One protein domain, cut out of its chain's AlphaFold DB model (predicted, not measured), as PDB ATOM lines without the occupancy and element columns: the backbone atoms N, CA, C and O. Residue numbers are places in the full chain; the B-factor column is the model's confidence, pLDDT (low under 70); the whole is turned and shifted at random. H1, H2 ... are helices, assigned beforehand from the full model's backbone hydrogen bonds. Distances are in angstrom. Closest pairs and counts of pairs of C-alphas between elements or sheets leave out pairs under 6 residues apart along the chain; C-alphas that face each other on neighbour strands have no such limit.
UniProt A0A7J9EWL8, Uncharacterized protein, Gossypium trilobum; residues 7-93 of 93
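This is residues 7 to 93 of the 93 residues of an uncharacterized protein of Gossypium trilobum (UniProt A0A7J9EWL8). This is an open, loose arc with an empty middle: H1 lies alone at one end, and a long stretch with no named element, residues 27 to 51, leads across to a loose group of three short helices, H2, H3 and H4, at the other. From H4 the printed part goes on to H5, a short helix off to one side of that group. The printed part has 87 residues with five named helices, H1 to H5 in order, and no named strand; its class is all helix. It is only just loose, close to extended, with a radius of gyration of the C-alphas of 18.0 A and spans of 46 by 35 by 31 A.

Find C-alpha 12 at (295.319, 324.777, 329.445); from there H1, residues 12 to 26, runs 20.6 A. Next look at H2, residues 52 to 59, 10.3 A long, and H3, residues 63 to 73, 15.1 A long. H4, residues 76 to 81, measures 10.0 A. H5, residues 86 to 92, covers 10.1 A and ends at C-alpha 92, (272.419, 308.567, 313.639).

H1 touches no helix. H2 and H3 are only just apart, their closest C-alphas 8.2 A from each other. H3 and H4 only just touch, only at the corner, with 3 pairs of C-alphas within 8 A; the closest, Tyr 70 and Pro 77, are 7.4 A apart. Their tilt is steep, 65 degrees, opposite ways. H2 and H4 are close but not clearly touching: their closest C-alphas, Lys 55 and Leu 80, are 7.2 A apart. H5 is apart from H4. Every O i to N i+4 pair is within hydrogen-bond range in H1, H2, H3 and H5; H4 has 0 of 2, but 3 of 3 O i to N i+3 pairs.

The C-alphas farthest apart, Glu 25 and Asp 63, are 46.1 A from each other. The printed part has no cut. The link from H1 to H2 is long; the others are tight. Among the residues under pLDDT 70 are 7 to 12 and 28 to 49.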
ATOM      1  N   ASN A   7     298.299 317.410 337.528       46.44
ATOM      2  CA  ASN A   7     299.551 317.220 336.780       46.44
ATOM      3  C   ASN A   7     299.354 316.799 335.308       46.44
ATOM      4  O   ASN A   7     300.310 316.851 334.533       46.44
ATOM      5  N   LYS A   8     298.142 316.380 334.910       51.00
ATOM      6  CA  LYS A   8     297.784 316.106 333.505       51.00
ATOM      7  C   LYS A   8     297.176 317.314 332.795       51.00
ATOM      8  O   LYS A   8     297.141 317.314 331.569       51.00
ATOM      9  N   VAL A   9     296.773 318.358 333.522       52.22
ATOM     10  CA  VAL A   9     296.341 319.650 332.953       52.22
ATOM     11  C   VAL A   9     297.580 320.483 332.612       52.22
ATOM     12  O   VAL A   9     297.752 321.626 333.033       52.22
ATOM     13  N   LYS A  10     298.514 319.867 331.888       46.53
ATOM     14  CA  LYS A  10     299.704 320.542 331.396       46.53
ATOM     15  C   LYS A  10     299.263 321.393 330.201       46.53
ATOM     16  O   LYS A  10     298.907 320.858 329.160       46.53
ATOM     17  N   ASP A  11     299.246 322.705 330.427       56.09
ATOM     18  CA  ASP A  11     298.995 323.793 329.471       56.09
ATOM     19  C   ASP A  11     297.574 323.986 328.918       56.09
ATOM     20  O   ASP A  11     297.352 324.175 327.723       56.09
ATOM     21  N   ASN A  12     296.599 324.150 329.818       58.78
ATOM     22  CA  ASN A  12     295.319 324.777 329.445       58.78
ATOM     23  C   ASN A  12     295.484 326.259 329.016       58.78
ATOM     24  O   ASN A  12     294.583 326.851 328.434       58.78
ATOM     25  N   ALA A  13     296.645 326.878 329.268       70.88
ATOM     26  CA  ALA A  13     296.951 328.224 328.783       70.88
ATOM     27  C   ALA A  13     297.003 328.285 327.249       70.88
ATOM     28  O   ALA A  13     296.463 329.216 326.662       70.88
ATOM     29  N   VAL A  14     297.594 327.275 326.604       71.38
ATOM     30  CA  VAL A  14     297.680 327.196 325.139       71.38
ATOM     31  C   VAL A  14     296.297 326.968 324.535       71.38
ATOM     32  O   VAL A  14     295.923 327.654 323.588       71.38
ATOM     33  N   VAL A  15     295.511 326.064 325.129       67.62
ATOM     34  CA  VAL A  15     294.132 325.778 324.703       67.62
ATOM     35  C   VAL A  15     293.243 327.014 324.855       67.62
ATOM     36  O   VAL A  15     292.500 327.346 323.936       67.62
ATOM     37  N   ARG A  16     293.368 327.742 325.971       73.25
ATOM     38  CA  ARG A  16     292.634 328.989 326.206       73.25
ATOM     39  C   ARG A  16     293.013 330.081 325.206       73.25
ATOM     40  O   ARG A  16     292.121 330.673 324.614       73.25
ATOM     41  N   ILE A  17     294.308 330.312 324.973       79.31
ATOM     42  CA  ILE A  17     294.777 331.309 323.994       79.31
ATOM     43  C   ILE A  17     294.274 330.959 322.589       79.31
ATOM     44  O   ILE A  17     293.804 331.835 321.865       79.31
ATOM     45  N   TRP A  18     294.336 329.681 322.207       79.69
ATOM     46  CA  TRP A  18     293.825 329.214 320.920       79.69
ATOM     47  C   TRP A  18     292.311 329.433 320.786       79.69
ATOM     48  O   TRP A  18     291.864 329.956 319.764       79.69
ATOM     49  N   ALA A  19     291.531 329.100 321.819       73.12
ATOM     50  CA  ALA A  19     290.083 329.286 321.824       73.12
ATOM     51  C   ALA A  19     289.694 330.771 321.734       73.12
ATOM     52  O   ALA A  19     288.902 331.142 320.871       73.12
ATOM     53  N   GLU A  20     290.311 331.632 322.549       77.81
ATOM     54  CA  GLU A  20     290.066 333.082 322.547       77.81
ATOM     55  C   GLU A  20     290.422 333.724 321.197       77.81
ATOM     56  O   GLU A  20     289.690 334.582 320.699       77.81
ATOM     57  N   THR A  21     291.534 333.304 320.583       80.75
ATOM     58  CA  THR A  21     291.962 333.812 319.268       80.75
ATOM     59  C   THR A  21     290.993 333.361 318.177       80.75
ATOM     60  O   THR A  21     290.534 334.177 317.381       80.75
ATOM     61  N   THR A  22     290.596 332.086 318.197       75.69
ATOM     62  CA  THR A  22     289.651 331.517 317.225       75.69
ATOM     63  C   THR A  22     288.281 332.191 317.310       75.69
ATOM     64  O   THR A  22     287.723 332.553 316.278       75.69
ATOM     65  N   GLN A  23     287.762 332.428 318.519       73.62
ATOM     66  CA  GLN A  23     286.491 333.136 318.722       73.62
ATOM     67  C   GLN A  23     286.545 334.590 318.237       73.62
ATOM     68  O   GLN A  23     285.556 335.102 317.719       73.62
ATOM     69  N   ARG A  24     287.689 335.272 318.368       76.38
ATOM     70  CA  ARG A  24     287.860 336.638 317.846       76.38
ATOM     71  C   ARG A  24     287.919 336.690 316.323       76.38
ATOM     72  O   ARG A  24     287.400 337.635 315.741       76.38
ATOM     73  N   GLU A  25     288.574 335.719 315.694       79.12
ATOM     74  CA  GLU A  25     288.770 335.692 314.240       79.12
ATOM     75  C   GLU A  25     287.544 335.171 313.489       79.12
ATOM     76  O   GLU A  25     287.180 335.718 312.451       79.12
ATOM     77  N   LYS A  26     286.915 334.109 314.004       73.81
ATOM     78  CA  LYS A  26     285.803 333.414 313.340       73.81
ATOM     79  C   LYS A  26     284.430 333.790 313.893       73.81
ATOM     80  O   LYS A  26     283.426 333.509 313.247       73.81
ATOM     81  N   GLY A  27     284.384 334.455 315.045       70.12
ATOM     82  CA  GLY A  27     283.157 334.733 315.782       70.12
ATOM     83  C   GLY A  27     282.889 333.690 316.866       70.12
ATOM     84  O   GLY A  27     283.387 332.565 316.822       70.12
ATOM     85  N   ASP A  28     282.113 334.088 317.871       66.69
ATOM     86  CA  ASP A  28     281.590 333.160 318.867       66.69
ATOM     87  C   ASP A  28     280.406 332.380 318.283       66.69
ATOM     88  O   ASP A  28     279.610 332.901 317.501       66.69
ATOM     89  N   SER A  29     280.257 331.150 318.755       63.88
ATOM     90  CA  SER A  29     279.158 330.223 318.478       63.88
ATOM     91  C   SER A  29     277.773 330.813 318.763       63.88
ATOM     92  O   SER A  29     276.767 330.282 318.302       63.88
ATOM     93  N   LEU A  30     277.723 331.873 319.573       61.94
ATOM     94  CA  LEU A  30     276.512 332.555 320.021       61.94
ATOM     95  C   LEU A  30     276.192 333.826 319.220       61.94
ATOM     96  O   LEU A  30     275.178 334.470 319.483       61.94
ATOM     97  N   MET A  31     277.044 334.220 318.269       66.50
ATOM     98  CA  MET A  31     276.812 335.408 317.450       66.50
ATOM     99  C   MET A  31     275.744 335.131 316.386       66.50
ATOM    100  O   MET A  31     275.794 334.124 315.677       66.50
ATOM    101  N   GLU A  32     274.779 336.041 316.251       54.56
ATOM    102  CA  GLU A  32     273.721 335.937 315.243       54.56
ATOM    103  C   GLU A  32     274.333 335.887 313.832       54.56
ATOM    104  O   GLU A  32     275.073 336.783 313.427       54.56
ATOM    105  N   GLY A  33     274.059 334.804 313.099       63.44
ATOM    106  CA  GLY A  33     274.629 334.550 311.772       63.44
ATOM    107  C   GLY A  33     275.931 333.739 311.752       63.44
ATOM    108  O   GLY A  33     276.438 333.474 310.662       63.44
ATOM    109  N   TYR A  34     276.463 333.305 312.904       59.81
ATOM    110  CA  TYR A  34     277.579 332.355 312.939       59.81
ATOM    111  C   TYR A  34     277.133 330.989 312.400       59.81
ATOM    112  O   TYR A  34     276.280 330.313 312.977       59.81
ATOM    113  N   VAL A  35     277.720 330.576 311.278       53.97
ATOM    114  CA  VAL A  35     277.546 329.232 310.725       53.97
ATOM    115  C   VAL A  35     278.681 328.379 311.264       53.97
ATOM    116  O   VAL A  35     279.849 328.657 310.998       53.97
ATOM    117  N   PHE A  36     278.342 327.344 312.032       54.88
ATOM    118  CA  PHE A  36     279.316 326.357 312.484       54.88
ATOM    119  C   PHE A  36     279.948 325.669 311.269       54.88
ATOM    120  O   PHE A  36     279.389 324.726 310.712       54.88
ATOM    121  N   GLU A  37     281.141 326.113 310.879       53.75
ATOM    122  CA  GLU A  37     282.035 325.335 310.029       53.75
ATOM    123  C   GLU A  37     282.616 324.198 310.876       53.75
ATOM    124  O   GLU A  37     283.754 324.247 311.351       53.75
ATOM    125  N   LEU A  38     281.809 323.160 311.104       50.12
ATOM    126  CA  LEU A  38     282.338 321.854 311.463       50.12
ATOM    127  C   LEU A  38     283.177 321.415 310.263       50.12
ATOM    128  O   LEU A  38     282.637 320.948 309.267       50.12
ATOM    129  N   TRP A  39     284.494 321.640 310.326       45.81
ATOM    130  CA  TRP A  39     285.422 321.073 309.352       45.81
ATOM    131  C   TRP A  39     285.066 319.595 309.180       45.81
ATOM    132  O   TRP A  39     284.888 318.897 310.184       45.81
ATOM    133  N   ASP A  40     285.017 319.125 307.929       47.25
ATOM    134  CA  ASP A  40     284.666 317.753 307.505       47.25
ATOM    135  C   ASP A  40     285.470 316.633 308.209       47.25
ATOM    136  O   ASP A  40     285.266 315.443 307.984       47.25
ATOM    137  N   PHE A  41     286.405 317.002 309.082       45.72
ATOM    138  CA  PHE A  41     287.320 316.148 309.814       45.72
ATOM    139  C   PHE A  41     287.299 316.412 311.317       45.72
ATOM    140  O   PHE A  41     288.346 316.335 311.967       45.72
ATOM    141  N   THR A  42     286.136 316.652 311.926       47.84
ATOM    142  CA  THR A  42     286.047 316.281 313.343       47.84
ATOM    143  C   THR A  42     286.157 314.763 313.375       47.84
ATOM    144  O   THR A  42     285.178 314.057 313.167       47.84
ATOM    145  N   HIS A  43     287.384 314.251 313.520       47.94
ATOM    146  CA  HIS A  43     287.639 312.844 313.791       47.94
ATOM    147  C   HIS A  43     286.936 312.542 315.111       47.94
ATOM    148  O   HIS A  43     287.484 312.758 316.192       47.94
ATOM    149  N   ILE A  44     285.679 312.109 315.015       52.06
ATOM    150  CA  ILE A  44     284.937 311.590 316.146       52.06
ATOM    151  C   ILE A  44     285.688 310.329 316.534       52.06
ATOM    152  O   ILE A  44     285.642 309.304 315.853       52.06
ATOM    153  N   SER A  45     286.468 310.443 317.601       54.69
ATOM    154  CA  SER A  45     287.101 309.297 318.217       54.69
ATOM    155  C   SER A  45     285.986 308.346 318.645       54.69
ATOM    156  O   SER A  45     285.288 308.607 319.619       54.69
ATOM    157  N   VAL A  46     285.833 307.233 317.923       52.94
ATOM    158  CA  VAL A  46     284.928 306.127 318.296       52.94
ATOM    159  C   VAL A  46     285.431 305.426 319.567       52.94
ATOM    160  O   VAL A  46     284.756 304.572 320.140       52.94
ATOM    161  N   THR A  47     286.627 305.787 320.044       59.31
ATOM    162  CA  THR A  47     287.136 305.362 321.344       59.31
ATOM    163  C   THR A  47     286.158 305.820 322.416       59.31
ATOM    164  O   THR A  47     285.988 307.020 322.634       59.31
ATOM    165  N   GLN A  48     285.505 304.858 323.067       61.91
ATOM    166  CA  GLN A  48     284.536 305.145 324.114       61.91
ATOM    167  C   GLN A  48     285.184 306.006 325.194       61.91
ATOM    168  O   GLN A  48     286.232 305.649 325.739       61.91
ATOM    169  N   ASN A  49     284.548 307.135 325.512       69.81
ATOM    170  CA  ASN A  49     284.933 307.911 326.679       69.81
ATOM    171  C   ASN A  49     284.841 307.002 327.904       69.81
ATOM    172  O   ASN A  49     283.830 306.328 328.119       69.81
ATOM    173  N   ASN A  50     285.898 306.976 328.711       74.81
ATOM    174  CA  ASN A  50     285.843 306.284 329.985       74.81
ATOM    175  C   ASN A  50     285.010 307.124 330.962       74.81
ATOM    176  O   ASN A  50     285.540 307.970 331.675       74.81
ATOM    177  N   LEU A  51     283.697 306.894 330.958       80.88
ATOM    178  CA  LEU A  51     282.735 307.546 331.846       80.88
ATOM    179  C   LEU A  51     282.568 306.796 333.175       80.88
ATOM    180  O   LEU A  51     281.597 307.034 333.882       80.88
ATOM    181  N   GLN A  52     283.478 305.877 333.518       82.81
ATOM    182  CA  GLN A  52     283.366 305.046 334.718       82.81
ATOM    183  C   GLN A  52     283.278 305.886 335.996       82.81
ATOM    184  O   GLN A  52     282.389 305.662 336.802       82.81
ATOM    185  N   GLU A  53     284.136 306.895 336.139       81.12
ATOM    186  CA  GLU A  53     284.119 307.795 337.301       81.12
ATOM    187  C   GLU A  53     282.793 308.567 337.395       81.12
ATOM    188  O   GLU A  53     282.213 308.694 338.469       81.12
ATOM    189  N   MET A  54     282.253 309.009 336.255       83.00
ATOM    190  CA  MET A  54     280.961 309.697 336.201       83.00
ATOM    191  C   MET A  54     279.797 308.765 336.561       83.00
ATOM    192  O   MET A  54     278.882 309.183 337.262       83.00
ATOM    193  N   LYS A  55     279.844 307.500 336.121       84.12
ATOM    194  CA  LYS A  55     278.869 306.469 336.505       84.12
ATOM    195  C   LYS A  55     278.939 306.162 337.994       84.12
ATOM    196  O   LYS A  55     277.906 306.107 338.636       84.12
ATOM    197  N   GLU A  56     280.138 306.028 338.550       87.31
ATOM    198  CA  GLU A  56     280.328 305.771 339.981       87.31
ATOM    199  C   GLU A  56     279.815 306.925 340.844       87.31
ATOM    200  O   GLU A  56     279.192 306.687 341.875       87.31
ATOM    201  N   MET A  57     280.032 308.173 340.417       82.25
ATOM    202  CA  MET A  57     279.444 309.338 341.077       82.25
ATOM    203  C   MET A  57     277.916 309.322 340.993       82.25
ATOM    204  O   MET A  57     277.258 309.637 341.979       82.25
ATOM    205  N   TRP A  58     277.362 308.946 339.837       83.75
ATOM    206  CA  TRP A  58     275.918 308.862 339.626       83.75
ATOM    207  C   TRP A  58     275.265 307.751 340.460       83.75
ATOM    208  O   TRP A  58     274.252 307.981 341.108       83.75
ATOM    209  N   ASP A  59     275.874 306.566 340.509       84.25
ATOM    210  CA  ASP A  59     275.388 305.420 341.287       84.25
ATOM    211  C   ASP A  59     275.400 305.698 342.806       84.25
ATOM    212  O   ASP A  59     274.732 305.009 343.575       84.25
ATOM    213  N   GLN A  60     276.166 306.701 343.253       88.25
ATOM    214  CA  GLN A  60     276.202 307.167 344.642       88.25
ATOM    215  C   GLN A  60     275.141 308.228 344.965       88.25
ATOM    216  O   GLN A  60     275.007 308.605 346.132       88.25
ATOM    217  N   TRP A  61     274.424 308.756 343.969       86.19
ATOM    218  CA  TRP A  61     273.391 309.761 344.196       86.19
ATOM    219  C   TRP A  61     272.106 309.133 344.719       86.19
ATOM    220  O   TRP A  61     271.718 308.036 344.325       86.19
ATOM    221  N   ASP A  62     271.446 309.864 345.615       86.31
ATOM    222  CA  ASP A  62     270.161 309.458 346.169       86.31
ATOM    223  C   ASP A  62     269.054 309.494 345.101       86.31
ATOM    224  O   ASP A  62     269.101 310.289 344.153       86.31
ATOM    225  N   ASP A  63     268.032 308.655 345.275       85.94
ATOM    226  CA  ASP A  63     266.892 308.560 344.360       85.94
ATOM    227  C   ASP A  63     266.179 309.908 344.167       85.94
ATOM    228  O   ASP A  63     265.700 310.191 343.066       85.94
ATOM    229  N   GLU A  64     266.147 310.775 345.185       89.81
ATOM    230  CA  GLU A  64     265.554 312.113 345.078       89.81
ATOM    231  C   GLU A  64     266.327 313.007 344.092       89.81
ATOM    232  O   GLU A  64     265.732 313.697 343.258       89.81
ATOM    233  N   ILE A  65     267.661 312.944 344.124       85.25
ATOM    234  CA  ILE A  65     268.529 313.684 343.199       85.25
ATOM    235  C   ILE A  65     268.351 313.137 341.778       85.25
ATOM    236  O   ILE A  65     268.184 313.912 340.834       85.25
ATOM    237  N   ASN A  66     268.302 311.812 341.626       82.44
ATOM    238  CA  ASN A  66     268.081 311.167 340.332       82.44
ATOM    239  C   ASN A  66     266.732 311.563 339.712       82.44
ATOM    240  O   ASN A  66     266.668 311.870 338.519       82.44
ATOM    241  N   GLN A  67     265.664 311.631 340.514       85.69
ATOM    242  CA  GLN A  67     264.349 312.092 340.057       85.69
ATOM    243  C   GLN A  67     264.351 313.566 339.646       85.69
ATOM    244  O   GLN A  67     263.743 313.916 338.636       85.69
ATOM    245  N   LEU A  68     265.051 314.434 340.381       89.12
ATOM    246  CA  LEU A  68     265.213 315.841 340.006       89.12
ATOM    247  C   LEU A  68     265.892 315.978 338.642       89.12
ATOM    248  O   LEU A  68     265.401 316.703 337.775       89.12
ATOM    249  N   LEU A  69     266.985 315.254 338.409       83.19
ATOM    250  CA  LEU A  69     267.652 315.275 337.108       83.19
ATOM    251  C   LEU A  69     266.785 314.711 335.992       83.19
ATOM    252  O   LEU A  69     266.769 315.293 334.910       83.19
ATOM    253  N   TYR A  70     266.035 313.645 336.250       85.19
ATOM    254  CA  TYR A  70     265.074 313.130 335.280       85.19
ATOM    255  C   TYR A  70     263.999 314.173 334.939       85.19
ATOM    256  O   TYR A  70     263.717 314.418 333.770       85.19
ATOM    257  N   CYS A  71     263.451 314.869 335.936       90.25
ATOM    258  CA  CYS A  71     262.472 315.935 335.717       90.25
ATOM    259  C   CYS A  71     263.033 317.108 334.897       90.25
ATOM    260  O   CYS A  71     262.299 317.716 334.120       90.25
ATOM    261  N   HIS A  72     264.316 317.443 335.067       87.62
ATOM    262  CA  HIS A  72     264.937 318.586 334.393       87.62
ATOM    263  C   HIS A  72     265.531 318.258 333.018       87.62
ATOM    264  O   HIS A  72     265.510 319.112 332.133       87.62
ATOM    265  N   TYR A  73     266.060 317.050 332.837       85.25
ATOM    266  CA  TYR A  73     266.852 316.668 331.665       85.25
ATOM    267  C   TYR A  73     266.316 315.425 330.942       85.25
ATOM    268  O   TYR A  73     266.887 315.012 329.931       85.25
ATOM    269  N   GLY A  74     265.220 314.835 331.423       88.62
ATOM    270  CA  GLY A  74     264.610 313.643 330.847       88.62
ATOM    271  C   GLY A  74     265.567 312.458 330.868       88.62
ATOM    272  O   GLY A  74     266.210 312.169 331.877       88.62
ATOM    273  N   ASP A  75     265.698 311.797 329.721       86.62
ATOM    274  CA  ASP A  75     266.497 310.578 329.588       86.62
ATOM    275  C   ASP A  75     268.012 310.820 329.464       86.62
ATOM    276  O   ASP A  75     268.782 309.868 329.309       86.62
ATOM    277  N   LEU A  76     268.465 312.077 329.546       82.88
ATOM    278  CA  LEU A  76     269.877 312.445 329.415       82.88
ATOM    279  C   LEU A  76     270.818 311.619 330.319       82.88
ATOM    280  O   LEU A  76     271.859 311.182 329.823       82.88
ATOM    281  N   PRO A  77     270.489 311.329 331.595       77.81
ATOM    282  CA  PRO A  77     271.355 310.511 332.443       77.81
ATOM    283  C   PRO A  77     271.526 309.073 331.950       77.81
ATOM    284  O   PRO A  77     272.600 308.485 332.084       77.81
ATOM    285  N   TYR A  78     270.496 308.506 331.319       82.62
ATOM    286  CA  TYR A  78     270.551 307.140 330.802       82.62
ATOM    287  C   TYR A  78     271.495 307.013 329.604       82.62
ATOM    288  O   TYR A  78     272.043 305.933 329.371       82.62
ATOM    289  N   LEU A  79     271.777 308.116 328.900       83.19
ATOM    290  CA  LEU A  79     272.747 308.140 327.803       83.19
ATOM    291  C   LEU A  79     274.162 307.759 328.262       83.19
ATOM    292  O   LEU A  79     274.929 307.222 327.466       83.19
ATOM    293  N   LEU A  80     274.502 307.954 329.543       79.56
ATOM    294  CA  LEU A  80     275.798 307.551 330.107       79.56
ATOM    295  C   LEU A  80     276.002 306.031 330.063       79.56
ATOM    296  O   LEU A  80     277.133 305.545 329.969       79.56
ATOM    297  N   TYR A  81     274.912 305.267 330.125       81.75
ATOM    298  CA  TYR A  81     274.936 303.807 330.095       81.75
ATOM    299  C   TYR A  81     274.823 303.246 328.675       81.75
ATOM    300  O   TYR A  81     275.102 302.063 328.471       81.75
ATOM    301  N   ILE A  82     274.486 304.081 327.687       82.69
ATOM    302  CA  ILE A  82     274.423 303.658 326.292       82.69
ATOM    303  C   ILE A  82     275.836 303.398 325.782       82.69
ATOM    304  O   ILE A  82     276.733 304.243 325.825       82.69
ATOM    305  N   LYS A  83     276.032 302.188 325.261       79.19
ATOM    306  CA  LYS A  83     277.263 301.828 324.576       79.19
ATOM    307  C   LYS A  83     277.286 302.541 323.227       79.19
ATOM    308  O   LYS A  83     276.560 302.162 322.316       79.19
ATOM    309  N   VAL A  84     278.142 303.548 323.098       76.06
ATOM    310  CA  VAL A  84     278.402 304.165 321.797       76.06
ATOM    311  C   VAL A  84     279.293 303.220 320.996       76.06
ATOM    312  O   VAL A  84     280.450 303.004 321.361       76.06
ATOM    313  N   ASP A  85     278.734 302.606 319.959       74.12
ATOM    314  CA  ASP A  85     279.441 301.741 319.018       74.12
ATOM    315  C   ASP A  85     279.252 302.218 317.570       74.12
ATOM    316  O   ASP A  85     278.518 303.169 317.291       74.12
ATOM    317  N   GLU A  86     279.961 301.580 316.637       72.94
ATOM    318  CA  GLU A  86     279.906 301.938 315.217       72.94
ATOM    319  C   GLU A  86     278.483 301.833 314.646       72.94
ATOM    320  O   GLU A  86     278.102 302.621 313.782       72.94
ATOM    321  N   HIS A  87     277.678 300.887 315.135       77.75
ATOM    322  CA  HIS A  87     276.313 300.691 314.661       77.75
ATOM    323  C   HIS A  87     275.393 301.826 315.107       77.75
ATOM    324  O   HIS A  87     274.631 302.331 314.284       77.75
ATOM    325  N   LEU A  88     275.499 302.262 316.366       76.38
ATOM    326  CA  LEU A  88     274.773 303.425 316.869       76.38
ATOM    327  C   LEU A  88     275.146 304.683 316.079       76.38
ATOM    328  O   LEU A  88     274.261 305.434 315.685       76.38
ATOM    329  N   PHE A  89     276.434 304.883 315.787       71.38
ATOM    330  CA  PHE A  89     276.871 306.005 314.954       71.38
ATOM    331  C   PHE A  89     276.260 305.961 313.552       71.38
ATOM    332  O   PHE A  89     275.690 306.955 313.115       71.38
ATOM    333  N   ARG A  90     276.312 304.805 312.877       72.62
ATOM    334  CA  ARG A  90     275.719 304.621 311.542       72.62
ATOM    335  C   ARG A  90     274.201 304.809 311.512       72.62
ATOM    336  O   ARG A  90     273.664 305.066 310.447       72.62
ATOM    337  N   ALA A  91     273.510 304.619 312.636       74.56
ATOM    338  CA  ALA A  91     272.066 304.828 312.732       74.56
ATOM    339  C   ALA A  91     271.683 306.305 312.929       74.56
ATOM    340  O   ALA A  91     270.531 306.666 312.699       74.56
ATOM    341  N   LEU A  92     272.622 307.136 313.392       70.94
ATOM    342  CA  LEU A  92     272.419 308.567 313.639       70.94
ATOM    343  C   LEU A  92     272.799 309.449 312.438       70.94
ATOM    344  O   LEU A  92     272.344 310.589 312.367       70.94
ATOM    345  N   THR A  93     273.638 308.939 311.535       55.84
ATOM    346  CA  THR A  93     274.001 309.542 310.237       55.84
ATOM    347  C   THR A  93     273.085 309.085 309.117       55.84
ATOM    348  O   THR A  93     272.677 309.943 308.307       55.84
TER     349      THR A  93